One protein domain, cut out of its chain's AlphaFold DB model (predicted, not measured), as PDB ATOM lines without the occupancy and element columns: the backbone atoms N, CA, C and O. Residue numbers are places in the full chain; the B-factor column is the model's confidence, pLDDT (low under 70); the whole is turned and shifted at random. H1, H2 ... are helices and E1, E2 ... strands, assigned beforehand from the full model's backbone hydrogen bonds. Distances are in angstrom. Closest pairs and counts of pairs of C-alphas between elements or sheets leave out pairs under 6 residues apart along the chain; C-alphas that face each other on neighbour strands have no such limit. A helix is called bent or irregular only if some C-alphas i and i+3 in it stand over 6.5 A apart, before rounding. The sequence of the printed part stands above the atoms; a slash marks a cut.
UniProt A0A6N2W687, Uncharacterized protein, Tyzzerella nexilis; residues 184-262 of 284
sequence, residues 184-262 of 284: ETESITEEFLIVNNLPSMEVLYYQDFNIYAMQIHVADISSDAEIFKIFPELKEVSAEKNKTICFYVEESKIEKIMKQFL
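Overview. This is residues 184 to 262 of the 284 residues of an uncharacterized protein of Tyzzerella nexilis (UniProt A0A6N2W687). An antiparallel sheet of three strands forms a slab, and the last helix, H4, folds back from the end of E3 and packs over one face of it. Of two very short helices, H3 lies beyond the end of the sheet where E2 ends and E3 begins, and H2 lies near the end of H4, off the sheet, while H1 lies off on the E1 side. The printed part has 79 residues, with four named helices and three named strands in the order H1 E1 E2 H2 H3 E3 H4; the sheet order is E1, E2, E3 and the class is mixed, helices and strands. The whole is compact, with a radius of gyration of the C-alphas of 12.4 A, but elongated, spanning 35 by 23 by 20 A.

Along the chain. The sheet is made of E1, residues 202 to 206, 13.7 A long from first to last C-alpha, E2, residues 211 to 217, 20.2 A, and E3, residues 244 to 250, 20.3 A. E2 begins at C-alpha 211 (131.779, 207.517, 271.736). H4, residues 251 to 260, is 15.4 A long and ends at C-alpha 260 (145.719, 203.370, 262.199). H4 is irregular: C-alphas 252 and 255 are 7.8 A apart. H1, residues 190 to 195, is 8.7 A long and begins at C-alpha 190 (138.812, 190.525, 273.799). H2, residues 227 to 230, measures 5.0 A, and H3, residues 234 to 237, measures 5.2 A.

Arrangement. E1 and E2 form a hairpin, antiparallel at 164 degrees, with N 204 and O 213 within hydrogen-bond range at 2.8 A. E2, the inner strand, is antiparallel to E3 at 160 degrees, with N 214 and O 247 at 2.9 A. H4 is on the sheet at a height of 7.9 A, in two layers, a helix on one face of a sheet. It lies over E3 and runs along the strands, but only just, at 29.6 degrees to E3 on the local plane. The closest C-alphas of H4 and E2 are those of Glu 251 and Ile 211, 5.3 A apart. H2 is close to but not clearly touching H4, with the closest C-alphas, Ile 227 and Gln 260, 5.1 A apart. H2 is also close to but not clearly touching H3, with the closest C-alphas, Phe 228 and Lys 235, 5.8 A apart. H1 is only just not on the sheet, with 4 pairs of C-alphas within 10 A, and is apart from E2, E3 and the other helices. In H1 every O i to N i+4 pair is within hydrogen-bond range, in H4 3 of 6, and H2 and H3 are too short for such a pair.

Size, cuts and confidence. The two C-alphas farthest apart are those of Asp 208 and Ala 239, 36.4 A. The printed part has no cut and no long link. The mean pLDDT of the printed part is 79.4; residues 184 to 187, 209 and 239 to 242 are under 70.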
ATOM      1  N   GLU A 184     127.097 196.680 269.109       57.25
ATOM      2  CA  GLU A 184     128.407 197.018 268.523       57.25
ATOM      3  C   GLU A 184     129.576 196.885 269.520       57.25
ATOM      4  O   GLU A 184     130.674 196.485 269.148       57.25
ATOM      5  N   THR A 185     129.374 197.127 270.811       59.22
ATOM      6  CA  THR A 185     130.361 196.852 271.871       59.22
ATOM      7  C   THR A 185     130.471 195.378 272.183       59.22
ATOM      8  O   THR A 185     131.560 194.911 272.491       59.22
ATOM      9  N   GLU A 186     129.378 194.625 272.035       61.47
ATOM     10  CA  GLU A 186     129.439 193.165 272.027       61.47
ATOM     11  C   GLU A 186     130.259 192.649 270.838       61.47
ATOM     12  O   GLU A 186     130.755 191.528 270.889       61.47
ATOM     13  N   SER A 187     130.444 193.456 269.787       65.12
ATOM     14  CA  SER A 187     131.291 193.103 268.646       65.12
ATOM     15  C   SER A 187     132.788 193.375 268.878       65.12
ATOM     16  O   SER A 187     133.619 192.687 268.285       65.12
ATOM     17  N   ILE A 188     133.146 194.307 269.774       77.94
ATOM     18  CA  ILE A 188     134.536 194.619 270.155       77.94
ATOM     19  C   ILE A 188     134.871 193.904 271.472       77.94
ATOM     20  O   ILE A 188     134.980 194.511 272.535       77.94
ATOM     21  N   THR A 189     135.007 192.582 271.400       80.69
ATOM     22  CA  THR A 189     135.421 191.742 272.533       80.69
ATOM     23  C   THR A 189     136.938 191.581 272.613       80.69
ATOM     24  O   THR A 189     137.665 191.894 271.668       80.69
ATOM     25  N   GLU A 190     137.425 190.998 273.710       81.62
ATOM     26  CA  GLU A 190     138.812 190.525 273.799       81.62
ATOM     27  C   GLU A 190     139.174 189.611 272.613       81.62
ATOM     28  O   GLU A 190     140.243 189.761 272.023       81.62
ATOM     29  N   GLU A 191     138.277 188.709 272.184       84.06
ATOM     30  CA  GLU A 191     138.545 187.865 271.013       84.06
ATOM     31  C   GLU A 191     138.645 188.670 269.715       84.06
ATOM     32  O   GLU A 191     139.521 188.388 268.895       84.06
ATOM     33  N   PHE A 192     137.782 189.673 269.519       86.25
ATOM     34  CA  PHE A 192     137.872 190.569 268.365       86.25
ATOM     35  C   PHE A 192     139.220 191.295 268.326       86.25
ATOM     36  O   PHE A 192     139.867 191.349 267.277       86.25
ATOM     37  N   LEU A 193     139.672 191.809 269.468       87.00
ATOM     38  CA  LEU A 193     140.948 192.506 269.590       87.00
ATOM     39  C   LEU A 193     142.133 191.576 269.308       87.00
ATOM     40  O   LEU A 193     143.037 191.938 268.554       87.00
ATOM     41  N   ILE A 194     142.096 190.343 269.823       85.06
ATOM     42  CA  ILE A 194     143.105 189.311 269.544       85.06
ATOM     43  C   ILE A 194     143.164 188.992 268.045       85.06
ATOM     44  O   ILE A 194     144.251 188.956 267.468       85.06
ATOM     45  N   VAL A 195     142.013 188.786 267.398       85.88
ATOM     46  CA  VAL A 195     141.929 188.489 265.955       85.88
ATOM     47  C   VAL A 195     142.508 189.626 265.109       85.88
ATOM     48  O   VAL A 195     143.075 189.375 264.046       85.88
ATOM     49  N   ASN A 196     142.404 190.863 265.594       85.50
ATOM     50  CA  ASN A 196     142.894 192.055 264.914       85.50
ATOM     51  C   ASN A 196     144.299 192.498 265.358       85.50
ATOM     52  O   ASN A 196     144.720 193.582 264.978       85.50
ATOM     53  N   ASN A 197     145.061 191.676 266.093       84.88
ATOM     54  CA  ASN A 197     146.403 192.013 266.604       84.88
ATOM     55  C   ASN A 197     146.445 193.265 267.505       84.88
ATOM     56  O   ASN A 197     147.465 193.949 267.559       84.88
ATOM     57  N   LEU A 198     145.368 193.544 268.242       85.12
ATOM     58  CA  LEU A 198     145.293 194.609 269.247       85.12
ATOM     59  C   LEU A 198     145.015 194.049 270.659       85.12
ATOM     60  O   LEU A 198     144.180 194.600 271.367       85.12
ATOM     61  N   PRO A 199     145.668 192.950 271.094       78.94
ATOM     62  CA  PRO A 199     145.265 192.215 272.296       78.94
ATOM     63  C   PRO A 199     145.436 192.996 273.607       78.94
ATOM     64  O   PRO A 199     144.883 192.581 274.616       78.94
ATOM     65  N   SER A 200     146.218 194.077 273.609       79.75
ATOM     66  CA  SER A 200     146.428 194.948 274.770       79.75
ATOM     67  C   SER A 200     145.637 196.253 274.711       79.75
ATOM     68  O   SER A 200     145.803 197.109 275.576       79.75
ATOM     69  N   MET A 201     144.796 196.435 273.688       84.75
ATOM     70  CA  MET A 201     143.885 197.569 273.644       84.75
ATOM     71  C   MET A 201     142.697 197.288 274.557       84.75
ATOM     72  O   MET A 201     142.051 196.255 274.422       84.75
ATOM     73  N   GLU A 202     142.356 198.215 275.441       81.12
ATOM     74  CA  GLU A 202     141.093 198.161 276.172       81.12
ATOM     75  C   GLU A 202     140.110 199.160 275.573       81.12
ATOM     76  O   GLU A 202     140.500 200.253 275.155       81.12
ATOM     77  N   VAL A 203     138.832 198.780 275.514       79.12
ATOM     78  CA  VAL A 203     137.786 199.552 274.838       79.12
ATOM     79  C   VAL A 203     136.560 199.667 275.737       79.12
ATOM     80  O   VAL A 203     136.022 198.668 276.209       79.12
ATOM     81  N   LEU A 204     136.090 200.895 275.932       76.88
ATOM     82  CA  LEU A 204     134.849 201.227 276.626       76.88
ATOM     83  C   LEU A 204     133.959 202.057 275.706       76.88
ATOM     84  O   LEU A 204     134.450 202.863 274.918       76.88
ATOM     85  N   TYR A 205     132.644 201.907 275.830       77.25
ATOM     86  CA  TYR A 205     131.684 202.671 275.037       77.25
ATOM     87  C   TYR A 205     130.683 203.401 275.906       77.25
ATOM     88  O   TYR A 205     130.057 202.836 276.808       77.25
ATOM     89  N   TYR A 206     130.513 204.671 275.571       72.44
ATOM     90  CA  TYR A 206     129.616 205.582 276.245       72.44
ATOM     91  C   TYR A 206     128.367 205.786 275.405       72.44
ATOM     92  O   TYR A 206     128.339 206.638 274.515       72.44
ATOM     93  N   GLN A 207     127.324 205.019 275.714       72.00
ATOM     94  CA  GLN A 207     126.068 205.019 274.964       72.00
ATOM     95  C   GLN A 207     125.397 206.397 274.932       72.00
ATOM     96  O   GLN A 207     124.875 206.805 273.900       72.00
ATOM     97  N   ASP A 208     125.456 207.155 276.028       70.62
ATOM     98  CA  ASP A 208     124.864 208.498 276.088       70.62
ATOM     99  C   ASP A 208     125.585 209.521 275.188       70.62
ATOM    100  O   ASP A 208     125.043 210.595 274.910       70.62
ATOM    101  N   PHE A 209     126.795 209.193 274.713       67.31
ATOM    102  CA  PHE A 209     127.609 210.048 273.844       67.31
ATOM    103  C   PHE A 209     127.884 209.453 272.460       67.31
ATOM    104  O   PHE A 209     128.369 210.181 271.600       67.31
ATOM    105  N   ASN A 210     127.577 208.173 272.225       75.19
ATOM    106  CA  ASN A 210     127.987 207.412 271.037       75.19
ATOM    107  C   ASN A 210     129.500 207.532 270.755       75.19
ATOM    108  O   ASN A 210     129.928 207.786 269.624       75.19
ATOM    109  N   ILE A 211     130.317 207.401 271.805       75.44
ATOM    110  CA  ILE A 211     131.779 207.517 271.736       75.44
ATOM    111  C   ILE A 211     132.422 206.266 272.329       75.44
ATOM    112  O   ILE A 211     132.040 205.811 273.409       75.44
ATOM    113  N   TYR A 212     133.447 205.764 271.649       78.25
ATOM    114  CA  TYR A 212     134.392 204.803 272.197       78.25
ATOM    115  C   TYR A 212     135.560 205.527 272.853       78.25
ATOM    116  O   TYR A 212     136.136 206.456 272.282       78.25
ATOM    117  N   ALA A 213     135.929 205.058 274.034       76.00
ATOM    118  CA  ALA A 213     137.170 205.387 274.697       76.00
ATOM    119  C   ALA A 213     138.074 204.162 274.665       76.00
ATOM    120  O   ALA A 213     137.659 203.069 275.046       76.00
ATOM    121  N   MET A 214     139.298 204.343 274.195       79.69
ATOM    122  CA  MET A 214     140.256 203.259 274.049       79.69
ATOM    123  C   MET A 214     141.553 203.614 274.742       79.69
ATOM    124  O   MET A 214     141.950 204.781 274.752       79.69
ATOM    125  N   GLN A 215     142.226 202.602 275.272       79.38
ATOM    126  CA  GLN A 215     143.580 202.730 275.786       79.38
ATOM    127  C   GLN A 215     144.475 201.616 275.261       79.38
ATOM    128  O   GLN A 215     144.018 200.497 275.054       79.38
ATOM    129  N   ILE A 216     145.743 201.932 275.014       81.62
ATOM    130  CA  ILE A 216     146.748 200.965 274.565       81.62
ATOM    131  C   ILE A 216     148.142 201.407 275.014       81.62
ATOM    132  O   ILE A 216     148.466 202.599 275.000       81.62
ATOM    133  N   HIS A 217     148.991 200.450 275.385       82.81
ATOM    134  CA  HIS A 217     150.403 200.725 275.628       82.81
ATOM    135  C   HIS A 217     151.121 201.051 274.316       82.81
ATOM    136  O   HIS A 217     151.067 200.295 273.348       82.81
ATOM    137  N   VAL A 218     151.853 202.167 274.283       81.38
ATOM    138  CA  VAL A 218     152.555 202.636 273.076       81.38
ATOM    139  C   VAL A 218     153.594 201.612 272.605       81.38
ATOM    140  O   VAL A 218     153.809 201.457 271.404       81.38
ATOM    141  N   ALA A 219     154.204 200.878 273.540       82.50
ATOM    142  CA  ALA A 219     155.167 199.817 273.251       82.50
ATOM    143  C   ALA A 219     154.560 198.603 272.519       82.50
ATOM    144  O   ALA A 219     155.299 197.862 271.866       82.50
ATOM    145  N   ASP A 220     153.240 198.414 272.601       84.88
ATOM    146  CA  ASP A 220     152.529 197.319 271.933       84.88
ATOM    147  C   ASP A 220     152.063 197.697 270.519       84.88
ATOM    148  O   ASP A 220     151.677 196.832 269.732       84.88
ATOM    149  N   ILE A 221     152.129 198.983 270.161       86.12
ATOM    150  CA  ILE A 221     151.800 199.459 268.819       86.12
ATOM    151  C   ILE A 221     152.911 199.041 267.856       86.12
ATOM    152  O   ILE A 221     154.096 199.311 268.075       86.12
ATOM    153  N   SER A 222     152.533 198.425 266.734       85.38
ATOM    154  CA  SER A 222     153.510 198.022 265.723       85.38
ATOM    155  C   SER A 222     154.315 199.217 265.212       85.38
ATOM    156  O   SER A 222     153.754 200.228 264.804       85.38
ATOM    157  N   SER A 223     155.644 199.097 265.160       85.62
ATOM    158  CA  SER A 223     156.557 200.186 264.757       85.62
ATOM    159  C   SER A 223     156.322 200.770 263.348       85.62
ATOM    160  O   SER A 223     156.830 201.852 263.028       85.62
ATOM    161  N   ASP A 224     155.586 200.053 262.498       86.94
ATOM    162  CA  ASP A 224     155.182 200.445 261.146       86.94
ATOM    163  C   ASP A 224     153.714 200.901 261.036       86.94
ATOM    164  O   ASP A 224     153.268 201.231 259.930       86.94
ATOM    165  N   ALA A 225     152.995 200.961 262.161       88.62
ATOM    166  CA  ALA A 225     151.620 201.430 262.243       88.62
ATOM    167  C   ALA A 225     151.477 202.858 261.702       88.62
ATOM    168  O   ALA A 225     152.381 203.700 261.792       88.62
ATOM    169  N   GLU A 226     150.320 203.138 261.108       87.69
ATOM    170  CA  GLU A 226     150.047 204.430 260.481       87.69
ATOM    171  C   GLU A 226     149.992 205.577 261.495       87.69
ATOM    172  O   GLU A 226     150.402 206.692 261.166       87.69
ATOM    173  N   ILE A 227     149.610 205.290 262.740       86.38
ATOM    174  CA  ILE A 227     149.572 206.259 263.835       86.38
ATOM    175  C   ILE A 227     150.910 206.985 264.028       86.38
ATOM    176  O   ILE A 227     150.908 208.193 264.220       86.38
ATOM    177  N   PHE A 228     152.058 206.323 263.841       87.81
ATOM    178  CA  PHE A 228     153.374 206.972 263.954       87.81
ATOM    179  C   PHE A 228     153.708 207.928 262.799       87.81
ATOM    180  O   PHE A 228     154.709 208.639 262.852       87.81
ATOM    181  N   LYS A 229     152.926 207.935 261.716       85.31
ATOM    182  CA  LYS A 229     153.033 208.964 260.667       85.31
ATOM    183  C   LYS A 229     152.168 210.174 260.985       85.31
ATOM    184  O   LYS A 229     152.524 211.277 260.587       85.31
ATOM    185  N   ILE A 230     151.040 209.931 261.645       83.00
ATOM    186  CA  ILE A 230     150.079 210.951 262.058       83.00
ATOM    187  C   ILE A 230     150.631 211.714 263.266       83.00
ATOM    188  O   ILE A 230     150.640 212.940 263.253       83.00
ATOM    189  N   PHE A 231     151.173 210.977 264.235       83.75
ATOM    190  CA  PHE A 231     151.780 211.469 265.469       83.75
ATOM    191  C   PHE A 231     153.215 210.924 265.603       83.75
ATOM    192  O   PHE A 231     153.454 209.931 266.301       83.75
ATOM    193  N   PRO A 232     154.195 211.502 264.875       82.81
ATOM    194  CA  PRO A 232     155.590 211.052 264.893       82.81
ATOM    195  C   PRO A 232     156.239 211.050 266.276       82.81
ATOM    196  O   PRO A 232     157.113 210.227 266.538       82.81
ATOM    197  N   GLU A 233     155.803 211.940 267.161       80.88
ATOM    198  CA  GLU A 233     156.249 212.054 268.546       80.88
ATOM    199  C   GLU A 233     156.031 210.758 269.340       80.88
ATOM    200  O   GLU A 233     156.905 210.372 270.112       80.88
ATOM    201  N   LEU A 234     154.954 210.007 269.070       81.12
ATOM    202  CA  LEU A 234     154.685 208.719 269.725       81.12
ATOM    203  C   LEU A 234     155.777 207.682 269.449       81.12
ATOM    204  O   LEU A 234     155.989 206.760 270.234       81.12
ATOM    205  N   LYS A 235     156.504 207.830 268.338       82.19
ATOM    206  CA  LYS A 235     157.590 206.923 267.973       82.19
ATOM    207  C   LYS A 235     158.815 207.084 268.867       82.19
ATOM    208  O   LYS A 235     159.567 206.126 269.020       82.19
ATOM    209  N   GLU A 236     159.033 208.273 269.423       78.12
ATOM    210  CA  GLU A 236     160.132 208.512 270.361       78.12
ATOM    211  C   GLU A 236     159.819 207.884 271.725       78.12
ATOM    212  O   GLU A 236     160.705 207.296 272.346       78.12
ATOM    213  N   VAL A 237     158.545 207.919 272.130       73.19
ATOM    214  CA  VAL A 237     158.065 207.391 273.418       73.19
ATOM    215  C   VAL A 237     157.757 205.890 273.391       73.19
ATOM    216  O   VAL A 237     157.717 205.263 274.440       73.19
ATOM    217  N   SER A 238     157.603 205.263 272.219       71.25
ATOM    218  CA  SER A 238     157.320 203.816 272.103       71.25
ATOM    219  C   SER A 238     158.430 202.906 272.644       71.25
ATOM    220  O   SER A 238     158.202 201.726 272.905       71.25
ATOM    221  N   ALA A 239     159.637 203.445 272.842       68.62
ATOM    222  CA  ALA A 239     160.723 202.745 273.520       68.62
ATOM    223  C   ALA A 239     160.507 202.636 275.046       68.62
ATOM    224  O   ALA A 239     161.155 201.810 275.700       68.62
ATOM    225  N   GLU A 240     159.612 203.447 275.613       69.88
ATOM    226  CA  GLU A 240     159.239 203.443 277.024       69.88
ATOM    227  C   GLU A 240     158.092 202.453 277.249       69.88
ATOM    228  O   GLU A 240     156.974 202.629 276.771       69.88
ATOM    229  N   LYS A 241     158.369 201.374 277.988       63.03
ATOM    230  CA  LYS A 241     157.441 200.240 278.134       63.03
ATOM    231  C   LYS A 241     156.152 200.547 278.899       63.03
ATOM    232  O   LYS A 241     155.216 199.767 278.795       63.03
ATOM    233  N   ASN A 242     156.108 201.652 279.639       67.81
ATOM    234  CA  ASN A 242     155.026 201.954 280.578       67.81
ATOM    235  C   ASN A 242     154.184 203.162 280.144       67.81
ATOM    236  O   ASN A 242     153.424 203.707 280.936       67.81
ATOM    237  N   LYS A 243     154.327 203.629 278.898       75.12
ATOM    238  CA  LYS A 243     153.492 204.721 278.393       75.12
ATOM    239  C   LYS A 243     152.241 204.158 277.746       75.12
ATOM    240  O   LYS A 243     152.316 203.363 276.809       75.12
ATOM    241  N   THR A 244     151.098 204.603 278.244       75.88
ATOM    242  CA  THR A 244     149.774 204.330 277.683       75.88
ATOM    243  C   THR A 244     149.283 205.580 276.977       75.88
ATOM    244  O   THR A 244     149.537 206.697 277.425       75.88
ATOM    245  N   ILE A 245     148.582 205.401 275.864       76.38
ATOM    246  CA  ILE A 245     147.810 206.475 275.246       76.38
ATOM    247  C   ILE A 245     146.332 206.125 275.306       76.38
ATOM    248  O   ILE A 245     145.939 204.984 275.063       76.38
ATOM    249  N   CYS A 246     145.525 207.129 275.614       75.56
ATOM    250  CA  CYS A 246     144.077 207.054 275.615       75.56
ATOM    251  C   CYS A 246     143.545 207.893 274.457       75.56
ATOM    252  O   CYS A 246     144.066 208.970 274.175       75.56
ATOM    253  N   PHE A 247     142.498 207.447 273.782       74.38
ATOM    254  CA  PHE A 247     141.878 208.230 272.720       74.38
ATOM    255  C   PHE A 247     140.378 208.001 272.666       74.38
ATOM    256  O   PHE A 247     139.856 206.982 273.122       74.38
ATOM    257  N   TYR A 248     139.696 208.990 272.102       73.94
ATOM    258  CA  TYR A 248     138.248 209.041 272.030       73.94
ATOM    259  C   TYR A 248     137.827 209.179 270.583       73.94
ATOM    260  O   TYR A 248     138.372 209.999 269.841       73.94
ATOM    261  N   VAL A 249     136.849 208.382 270.179       74.88
ATOM    262  CA  VAL A 249     136.350 208.408 268.810       74.88
ATOM    263  C   VAL A 249     134.843 208.238 268.792       74.88
ATOM    264  O   VAL A 249     134.278 207.409 269.501       74.88
ATOM    265  N   GLU A 250     134.184 209.022 267.948       76.88
ATOM    266  CA  GLU A 250     132.783 208.794 267.608       76.88
ATOM    267  C   GLU A 250     132.608 207.380 267.035       76.88
ATOM    268  O   GLU A 250     133.421 206.932 266.224       76.88
ATOM    269  N   GLU A 251     131.515 206.708 267.393       79.50
ATOM    270  CA  GLU A 251     131.158 205.364 266.909       79.50
ATOM    271  C   GLU A 251     131.337 205.227 265.389       79.50
ATOM    272  O   GLU A 251     132.020 204.330 264.911       79.50
ATOM    273  N   SER A 252     130.866 206.213 264.618       80.00
ATOM    274  CA  SER A 252     130.971 206.215 263.148       80.00
ATOM    275  C   SER A 252     132.399 206.198 262.573       80.00
ATOM    276  O   SER A 252     132.581 205.940 261.381       80.00
ATOM    277  N   LYS A 253     133.420 206.497 263.384       83.56
ATOM    278  CA  LYS A 253     134.827 206.605 262.970       83.56
ATOM    279  C   LYS A 253     135.710 205.500 263.559       83.56
ATOM    280  O   LYS A 253     136.878 205.423 263.173       83.56
ATOM    281  N   ILE A 254     135.180 204.636 264.431       83.12
ATOM    282  CA  ILE A 254     135.956 203.631 265.177       83.12
ATOM    283  C   ILE A 254     136.822 202.755 264.269       83.12
ATOM    284  O   ILE A 254     138.029 202.667 264.472       83.12
ATOM    285  N   GLU A 255     136.251 202.200 263.196       85.06
ATOM    286  CA  GLU A 255     136.983 201.334 262.265       85.06
ATOM    287  C   GLU A 255     138.168 202.058 261.620       85.06
ATOM    288  O   GLU A 255     139.268 201.511 261.517       85.06
ATOM    289  N   LYS A 256     137.946 203.301 261.175       85.94
ATOM    290  CA  LYS A 256     138.981 204.107 260.524       85.94
ATOM    291  C   LYS A 256     140.139 204.354 261.484       85.94
ATOM    292  O   LYS A 256     141.287 204.251 261.063       85.94
ATOM    293  N   ILE A 257     139.842 204.679 262.740       84.81
ATOM    294  CA  ILE A 257     140.866 204.990 263.738       84.81
ATOM    295  C   ILE A 257     141.591 203.724 264.195       84.81
ATOM    296  O   ILE A 257     142.816 203.706 264.185       84.81
ATOM    297  N   MET A 258     140.881 202.631 264.488       86.19
ATOM    298  CA  MET A 258     141.511 201.362 264.874       86.19
ATOM    299  C   MET A 258     142.472 200.836 263.793       86.19
ATOM    300  O   MET A 258     143.540 200.322 264.121       86.19
ATOM    301  N   LYS A 259     142.166 201.041 262.501       87.62
ATOM    302  CA  LYS A 259     143.075 200.692 261.391       87.62
ATOM    303  C   LYS A 259     144.422 201.409 261.480       87.62
ATOM    304  O   LYS A 259     145.422 200.858 261.033       87.62
ATOM    305  N   GLN A 260     144.478 202.600 262.079       87.50
ATOM    306  CA  GLN A 260     145.719 203.370 262.199       87.50
ATOM    307  C   GLN A 260     146.709 202.752 263.197       87.50
ATOM    308  O   GLN A 260     147.907 203.026 263.107       87.50
ATOM    309  N   PHE A 261     146.240 201.887 264.102       87.56
ATOM    310  CA  PHE A 261     147.081 201.128 265.034       87.56
ATOM    311  C   PHE A 261     147.678 199.865 264.406       87.56
ATOM    312  O   PHE A 261     148.578 199.255 264.983       87.56
ATOM    313  N   LEU A 262     147.202 199.479 263.221       85.25
ATOM    314  CA  LEU A 262     147.654 198.286 262.526       85.25
ATOM    315  C   LEU A 262     148.795 198.599 261.543       85.25
ATOM    316  O   LEU A 262     148.895 199.719 261.026       85.25
TER     317      LEU A 262